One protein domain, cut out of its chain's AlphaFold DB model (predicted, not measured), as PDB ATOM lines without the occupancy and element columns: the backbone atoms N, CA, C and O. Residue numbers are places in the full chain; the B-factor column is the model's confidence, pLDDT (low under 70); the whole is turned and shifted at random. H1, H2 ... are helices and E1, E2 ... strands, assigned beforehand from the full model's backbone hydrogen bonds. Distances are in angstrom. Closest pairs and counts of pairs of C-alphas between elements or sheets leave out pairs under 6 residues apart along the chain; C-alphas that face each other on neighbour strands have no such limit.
ATOM      1  N   VAL A  16     162.860 170.835 182.082       90.06
ATOM      2  CA  VAL A  16     163.471 172.086 182.541       90.06
ATOM      3  C   VAL A  16     164.731 172.348 181.732       90.06
ATOM      4  O   VAL A  16     165.604 171.490 181.675       90.06
ATOM      5  N   TYR A  17     164.835 173.535 181.142       91.88
ATOM      6  CA  TYR A  17     166.032 174.004 180.449       91.88
ATOM      7  C   TYR A  17     166.740 175.007 181.349       91.88
ATOM      8  O   TYR A  17     166.236 176.104 181.583       91.88
ATOM      9  N   TYR A  18     167.871 174.603 181.913       92.69
ATOM     10  CA  TYR A  18     168.617 175.399 182.873       92.69
ATOM     11  C   TYR A  18     169.868 175.985 182.218       92.69
ATOM     12  O   TYR A  18     170.654 175.254 181.623       92.69
ATOM     13  N   GLU A  19     170.059 177.302 182.316       91.31
ATOM     14  CA  GLU A  19     171.148 178.037 181.643       91.31
ATOM     15  C   GLU A  19     172.532 177.864 182.302       91.31
ATOM     16  O   GLU A  19     173.502 178.514 181.918       91.31
ATOM     17  N   SER A  20     172.652 176.991 183.304       91.12
ATOM     18  CA  SER A  20     173.904 176.743 184.021       91.12
ATOM     19  C   SER A  20     174.158 175.239 184.198       91.12
ATOM     20  O   SER A  20     173.551 174.410 183.515       91.12
ATOM     21  N   THR A  21     175.112 174.888 185.058       89.00
ATOM     22  CA  THR A  21     175.604 173.523 185.250       89.00
ATOM     23  C   THR A  21     174.706 172.702 186.173       89.00
ATOM     24  O   THR A  21     173.888 173.221 186.930       89.00
ATOM     25  N   GLU A  22     174.895 171.386 186.153       88.44
ATOM     26  CA  GLU A  22     174.262 170.491 187.123       88.44
ATOM     27  C   GLU A  22     174.657 170.827 188.573       88.44
ATOM     28  O   GLU A  22     173.840 170.738 189.487       88.44
ATOM     29  N   GLU A  23     175.894 171.275 188.795       88.69
ATOM     30  CA  GLU A  23     176.368 171.675 190.122       88.69
ATOM     31  C   GLU A  23     175.576 172.860 190.681       88.69
ATOM     32  O   GLU A  23     175.113 172.801 191.820       88.69
ATOM     33  N   SER A  24     175.363 173.915 189.885       89.38
ATOM     34  CA  SER A  24     174.556 175.060 190.316       89.38
ATOM     35  C   SER A  24     173.074 174.705 190.410       89.38
ATOM     36  O   SER A  24     172.392 175.179 191.313       89.38
ATOM     37  N   TRP A  25     172.579 173.790 189.577       87.44
ATOM     38  CA  TRP A  25     171.233 173.243 189.731       87.44
ATOM     39  C   TRP A  25     171.038 172.534 191.078       87.44
ATOM     40  O   TRP A  25     169.969 172.612 191.686       87.44
ATOM     41  N   ASN A  26     172.059 171.834 191.573       85.31
ATOM     42  CA  ASN A  26     172.006 171.118 192.847       85.31
ATOM     43  C   ASN A  26     171.996 172.032 194.078       85.31
ATOM     44  O   ASN A  26     171.582 171.575 195.141       85.31
ATOM     45  N   THR A  27     172.359 173.311 193.943       86.31
ATOM     46  CA  THR A  27     172.271 174.292 195.040       86.31
ATOM     47  C   THR A  27     170.906 174.975 195.140       86.31
ATOM     48  O   THR A  27     170.613 175.599 196.158       86.31
ATOM     49  N   ILE A  28     170.055 174.849 194.116       83.62
ATOM     50  CA  ILE A  28     168.711 175.433 194.112       83.62
ATOM     51  C   ILE A  28     167.798 174.628 195.039       83.62
ATOM     52  O   ILE A  28     167.633 173.415 194.869       83.62
ATOM     53  N   GLU A  29     167.137 175.325 195.964       80.56
ATOM     54  CA  GLU A  29     166.059 174.759 196.770       80.56
ATOM     55  C   GLU A  29     164.836 174.493 195.881       80.56
ATOM     56  O   GLU A  29     164.070 175.383 195.494       80.56
ATOM     57  N   LYS A  30     164.689 173.224 195.499       75.62
ATOM     58  CA  LYS A  30     163.564 172.728 194.716       75.62
ATOM     59  C   LYS A  30     162.422 172.471 195.688       75.62
ATOM     60  O   LYS A  30     162.542 171.636 196.579       75.62
ATOM     61  N   GLY A  31     161.333 173.216 195.536       66.31
ATOM     62  CA  GLY A  31     160.128 173.002 196.332       66.31
ATOM     63  C   GLY A  31     159.583 171.579 196.233       66.31
ATOM     64  O   GLY A  31     159.973 170.804 195.364       66.31
ATOM     65  N   HIS A  32     158.665 171.277 197.150       63.59
ATOM     66  CA  HIS A  32     158.016 169.988 197.384       63.59
ATOM     67  C   HIS A  32     157.849 169.073 196.150       63.59
ATOM     68  O   HIS A  32     157.283 169.480 195.142       63.59
ATOM     69  N   SER A  33     158.302 167.821 196.290       65.81
ATOM     70  CA  SER A  33     157.918 166.584 195.580       65.81
ATOM     71  C   SER A  33     157.839 166.523 194.048       65.81
ATOM     72  O   SER A  33     157.584 165.454 193.496       65.81
ATOM     73  N   ILE A  34     158.156 167.595 193.327       67.38
ATOM     74  CA  ILE A  34     158.159 167.607 191.852       67.38
ATOM     75  C   ILE A  34     159.267 166.734 191.261       67.38
ATOM     76  O   ILE A  34     159.151 166.257 190.136       67.38
ATOM     77  N   PHE A  35     160.328 166.484 192.025       72.88
ATOM     78  CA  PHE A  35     161.447 165.638 191.612       72.88
ATOM     79  C   PHE A  35     161.389 164.224 192.211       72.88
ATOM     80  O   PHE A  35     162.337 163.465 192.028       72.88
ATOM     81  N   ASP A  36     160.292 163.854 192.886       70.38
ATOM     82  CA  ASP A  36     160.175 162.550 193.549       70.38
ATOM     83  C   ASP A  36     159.689 161.454 192.582       70.38
ATOM     84  O   ASP A  36     160.336 160.411 192.481       70.38
ATOM     85  N   SER A  37     158.585 161.656 191.837       70.19
ATOM     86  CA  SER A  37     158.183 160.756 190.735       70.19
ATOM     87  C   SER A  37     156.922 161.211 189.966       70.19
ATOM     88  O   SER A  37     155.903 161.470 190.608       70.19
ATOM     89  N   PRO A  38     156.911 161.196 188.614       74.94
ATOM     90  CA  PRO A  38     158.081 161.146 187.746       74.94
ATOM     91  C   PRO A  38     158.795 162.501 187.777       74.94
ATOM     92  O   PRO A  38     158.180 163.539 187.547       74.94
ATOM     93  N   ALA A  39     160.098 162.488 188.049       81.56
ATOM     94  CA  ALA A  39     160.888 163.710 188.002       81.56
ATOM     95  C   ALA A  39     160.935 164.265 186.563       81.56
ATOM     96  O   ALA A  39     161.076 163.483 185.613       81.56
ATOM     97  N   PRO A  40     160.861 165.592 186.373       87.19
ATOM     98  CA  PRO A  40     161.039 166.203 185.062       87.19
ATOM     99  C   PRO A  40     162.453 165.953 184.529       87.19
ATOM    100  O   PRO A  40     163.428 165.890 185.283       87.19
ATOM    101  N   ALA A  41     162.588 165.889 183.204       89.94
ATOM    102  CA  ALA A  41     163.896 165.868 182.565       89.94
ATOM    103  C   ALA A  41     164.551 167.253 182.672       89.94
ATOM    104  O   ALA A  41     164.036 168.231 182.131       89.94
ATOM    105  N   VAL A  42     165.689 167.344 183.350       90.44
ATOM    106  CA  VAL A  42     166.469 168.586 183.426       90.44
ATOM    107  C   VAL A  42     167.554 168.552 182.355       90.44
ATOM    108  O   VAL A  42     168.252 167.548 182.226       90.44
ATOM    109  N   TYR A  43     167.669 169.633 181.589       93.69
ATOM    110  CA  TYR A  43     168.682 169.859 180.566       93.69
ATOM    111  C   TYR A  43     169.574 171.014 181.011       93.69
ATOM    112  O   TYR A  43     169.079 172.112 181.276       93.69
ATOM    113  N   TYR A  44     170.881 170.784 181.063       93.88
ATOM    114  CA  TYR A  44     171.866 171.773 181.508       93.88
ATOM    115  C   TYR A  44     172.524 172.478 180.325       93.88
ATOM    116  O   TYR A  44     172.707 171.885 179.261       93.88
ATOM    117  N   TYR A  45     172.894 173.743 180.485       94.00
ATOM    118  CA  TYR A  45     173.515 174.476 179.391       94.00
ATOM    119  C   TYR A  45     174.903 173.916 179.066       94.00
ATOM    120  O   TYR A  45     175.730 173.719 179.958       94.00
ATOM    121  N   SER A  46     175.178 173.711 177.779       92.50
ATOM    122  CA  SER A  46     176.512 173.370 177.285       92.50
ATOM    123  C   SER A  46     176.831 174.141 176.010       92.50
ATOM    124  O   SER A  46     176.135 174.029 175.003       92.50
ATOM    125  N   ALA A  47     177.927 174.900 176.016       90.25
ATOM    126  CA  ALA A  47     178.343 175.686 174.852       90.25
ATOM    127  C   ALA A  47     178.659 174.801 173.627       90.25
ATOM    128  O   ALA A  47     178.392 175.177 172.484       90.25
ATOM    129  N   SER A  48     179.185 173.595 173.851       89.50
ATOM    130  CA  SER A  48     179.507 172.608 172.817       89.50
ATOM    131  C   SER A  48     178.714 171.317 172.997       89.50
ATOM    132  O   SER A  48     178.242 171.019 174.093       89.50
ATOM    133  N   ALA A  49     178.597 170.530 171.923       88.12
ATOM    134  CA  ALA A  49     178.002 169.204 172.026       88.12
ATOM    135  C   ALA A  49     178.821 168.351 173.019       88.12
ATOM    136  O   ALA A  49     180.053 168.345 172.917       88.12
ATOM    137  N   PRO A  50     178.171 167.674 173.980       87.44
ATOM    138  CA  PRO A  50     178.854 166.785 174.907       87.44
ATOM    139  C   PRO A  50     179.364 165.532 174.192       87.44
ATOM    140  O   PRO A  50     178.979 165.243 173.054       87.44
ATOM    141  N   ALA A  51     180.232 164.780 174.867       87.50
ATOM    142  CA  ALA A  51     180.655 163.479 174.375       87.50
ATOM    143  C   ALA A  51     179.452 162.528 174.265       87.50
ATOM    144  O   ALA A  51     178.513 162.570 175.070       87.50
ATOM    145  N   LEU A  52     179.486 161.684 173.237       87.19
ATOM    146  CA  LEU A  52     178.593 160.538 173.163       87.19
ATOM    147  C   LEU A  52     179.071 159.466 174.150       87.19
ATOM    148  O   LEU A  52     180.255 159.402 174.476       87.19
ATOM    149  N   ASN A  53     178.144 158.620 174.586       84.00
ATOM    150  CA  ASN A  53     178.421 157.412 175.348       84.00
ATOM    151  C   ASN A  53     179.356 156.468 174.568       84.00
ATOM    152  O   ASN A  53     179.556 156.618 173.362       84.00
ATOM    153  N   GLU A  54     179.885 155.442 175.239       85.12
ATOM    154  CA  GLU A  54     180.799 154.466 174.617       85.12
ATOM    155  C   GLU A  54     180.230 153.803 173.347       85.12
ATOM    156  O   GLU A  54     180.982 153.432 172.447       85.12
ATOM    157  N   ALA A  55     178.902 153.680 173.251       84.31
ATOM    158  CA  ALA A  55     178.206 153.123 172.092       84.31
ATOM    159  C   ALA A  55     178.060 154.110 170.915       84.31
ATOM    160  O   ALA A  55     177.718 153.693 169.808       84.31
ATOM    161  N   GLY A  56     178.289 155.408 171.131       83.25
ATOM    162  CA  GLY A  56     178.095 156.454 170.127       83.25
ATOM    163  C   GLY A  56     176.627 156.703 169.756       83.25
ATOM    164  O   GLY A  56     176.366 157.309 168.719       83.25
ATOM    165  N   THR A  57     175.667 156.221 170.552       82.88
ATOM    166  CA  THR A  57     174.226 156.297 170.241       82.88
ATOM    167  C   THR A  57     173.523 157.458 170.932       82.88
ATOM    168  O   THR A  57     172.504 157.940 170.437       82.88
ATOM    169  N   ALA A  58     174.064 157.935 172.054       85.25
ATOM    170  CA  ALA A  58     173.452 158.984 172.860       85.25
ATOM    171  C   ALA A  58     174.483 159.784 173.650       85.25
ATOM    172  O   ALA A  58     175.641 159.393 173.739       85.25
ATOM    173  N   TYR A  59     174.060 160.901 174.237       87.81
ATOM    174  CA  TYR A  59     174.931 161.752 175.047       87.81
ATOM    175  C   TYR A  59     175.028 161.266 176.492       87.81
ATOM    176  O   TYR A  59     174.069 160.719 177.043       87.81
ATOM    177  N   GLU A  60     176.167 161.524 177.132       83.94
ATOM    178  CA  GLU A  60     176.366 161.280 178.567       83.94
ATOM    179  C   GLU A  60     175.691 162.364 179.422       83.94
ATOM    180  O   GLU A  60     176.340 163.122 180.132       83.94
ATOM    181  N   GLY A  61     174.365 162.469 179.321       86.75
ATOM    182  CA  GLY A  61     173.556 163.431 180.069       86.75
ATOM    183  C   GLY A  61     172.567 164.201 179.197       86.75
ATOM    184  O   GLY A  61     172.435 163.969 177.995       86.75
ATOM    185  N   ASN A  62     171.842 165.114 179.839       91.69
ATOM    186  CA  ASN A  62     170.852 165.969 179.199       91.69
ATOM    187  C   ASN A  62     171.377 167.400 179.164       91.69
ATOM    188  O   ASN A  62     171.549 168.037 180.203       91.69
ATOM    189  N   TYR A  63     171.600 167.909 177.963       93.88
ATOM    190  CA  TYR A  63     172.177 169.217 177.730       93.88
ATOM    191  C   TYR A  63     171.404 169.984 176.670       93.88
ATOM    192  O   TYR A  63     170.720 169.405 175.824       93.88
ATOM    193  N   TRP A  64     171.531 171.303 176.698       95.12
ATOM    194  CA  TRP A  64     170.958 172.163 175.678       95.12
ATOM    195  C   TRP A  64     171.797 173.422 175.453       95.12
ATOM    196  O   TRP A  64     172.654 173.773 176.265       95.12
ATOM    197  N   ARG A  65     171.537 174.111 174.344       94.50
ATOM    198  CA  ARG A  65     171.973 175.494 174.095       94.50
ATOM    199  C   ARG A  65     171.063 176.156 173.073       94.50
ATOM    200  O   ARG A  65     170.329 175.458 172.382       94.50
ATOM    201  N   TYR A  66     171.183 177.466 172.904       93.38
ATOM    202  CA  TYR A  66     170.687 178.115 171.693       93.38
ATOM    203  C   TYR A  66     171.598 177.818 170.492       93.38
ATOM    204  O   TYR A  66     172.816 177.671 170.636       93.38
ATOM    205  N   ASP A  67     171.002 177.705 169.310       91.62
ATOM    206  CA  ASP A  67     171.710 177.651 168.035       91.62
ATOM    207  C   ASP A  67     172.334 179.025 167.705       91.62
ATOM    208  O   ASP A  67     172.219 179.997 168.453       91.62
ATOM    209  N   THR A  68     173.008 179.117 166.564       91.19
ATOM    210  CA  THR A  68     173.630 180.337 166.029       91.19
ATOM    211  C   THR A  68     172.656 181.502 165.834       91.19
ATOM    212  O   THR A  68     173.095 182.647 165.735       91.19
ATOM    213  N   ASP A  69     171.351 181.231 165.813       93.25
ATOM    214  CA  ASP A  69     170.293 182.241 165.763       93.25
ATOM    215  C   ASP A  69     169.956 182.859 167.134       93.25
ATOM    216  O   ASP A  69     169.223 183.845 167.198       93.25
ATOM    217  N   GLY A  70     170.487 182.301 168.227       88.81
ATOM    218  CA  GLY A  70     170.246 182.755 169.594       88.81
ATOM    219  C   GLY A  70     168.829 182.501 170.120       88.81
ATOM    220  O   GLY A  70     168.504 183.001 171.194       88.81
ATOM    221  N   VAL A  71     167.984 181.759 169.393       90.50
ATOM    222  CA  VAL A  71     166.569 181.534 169.755       90.50
ATOM    223  C   VAL A  71     166.123 180.080 169.625       90.50
ATOM    224  O   VAL A  71     165.216 179.662 170.346       90.50
ATOM    225  N   THR A  72     166.753 179.284 168.762       92.94
ATOM    226  CA  THR A  72     166.393 177.878 168.558       92.94
ATOM    227  C   THR A  72     167.115 176.996 169.573       92.94
ATOM    228  O   THR A  72     168.344 176.953 169.568       92.94
ATOM    229  N   PRO A  73     166.406 176.263 170.450       91.50
ATOM    230  CA  PRO A  73     167.049 175.345 171.377       91.50
ATOM    231  C   PRO A  73     167.528 174.078 170.654       91.50
ATOM    232  O   PRO A  73     166.753 173.356 170.028       91.50
ATOM    233  N   VAL A  74     168.813 173.775 170.798       93.88
ATOM    234  CA  VAL A  74     169.442 172.507 170.419       93.88
ATOM    235  C   VAL A  74     169.486 171.622 171.655       93.88
ATOM    236  O   VAL A  74     169.998 172.041 172.690       93.88
ATOM    237  N   ILE A  75     168.958 170.403 171.548       93.25
ATOM    238  CA  ILE A  75     168.832 169.470 172.671       93.25
ATOM    239  C   ILE A  75     169.713 168.250 172.423       93.25
ATOM    240  O   ILE A  75     169.603 167.586 171.391       93.25
ATOM    241  N   TRP A  76     170.528 167.917 173.414       93.00
ATOM    242  CA  TRP A  76     171.311 166.690 173.486       93.00
ATOM    243  C   TRP A  76     170.827 165.889 174.682       93.00
ATOM    244  O   TRP A  76     170.778 166.400 175.795       93.00
ATOM    245  N   LYS A  77     170.421 164.644 174.463       89.19
ATOM    246  CA  LYS A  77     169.823 163.821 175.515       89.19
ATOM    247  C   LYS A  77     170.495 162.464 175.612       89.19
ATOM    248  O   LYS A  77     170.968 161.929 174.603       89.19
TER     249      LYS A  77
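Overview. This is residues 16 to 77 of the 80 residues of an uncharacterized protein of Clostridiales bacterium (UniProt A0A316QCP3). With little regular structure, this is a small curled sheet of four short strands with one short helix over it; residues 26 to 39 stick out. The 62 printed residues run E1, H1, E2, E3, E4, mixed class, 22 in named elements. The mixed sheet's order is E1 E2 E3 E4. It is only just loose, close to compact: radius of gyration of the C-alphas 13.0 A, spans 35 by 31 by 19 A.

Arrangement. E2, residues 41 to 45, is parallel to E1, residues 16 to 18, at 19 degrees (N 18 and O 43, 2.8 A), and to E3, residues 63 to 66, at 55 degrees (N 64 and O 44, 2.9 A). E3 and E4, residues 73 to 76, are an antiparallel hairpin at 157 degrees (N 76 and O 63, 2.8 A). H1, residues 22 to 27, is on the sheet, height 9.0 A; its closest C-alphas to E2 are Glu 22 and Tyr 44, 6.2 A. In H1, 1 of 2 O i to N i+4 pairs is within hydrogen-bond range. E1, H1, E2 form a strand-helix-strand unit, parallel neighbour strands joined through a helix, its crossover right-handed.

Along the chain. E1, 6.1 A, begins at (163.471, 172.086, 182.541); H1 is 9.0 A, E2 13.3 A, E3 10.9 A; E4, 9.9 A, ends at (171.311, 166.690, 173.486).

Size, cuts and confidence. The farthest C-alphas, His 32 and Thr 68, are 36.5 A apart. The printed part has no cut; links H1 to E2 and E2 to E3 are long. Residues 31 to 34 have pLDDT under 70.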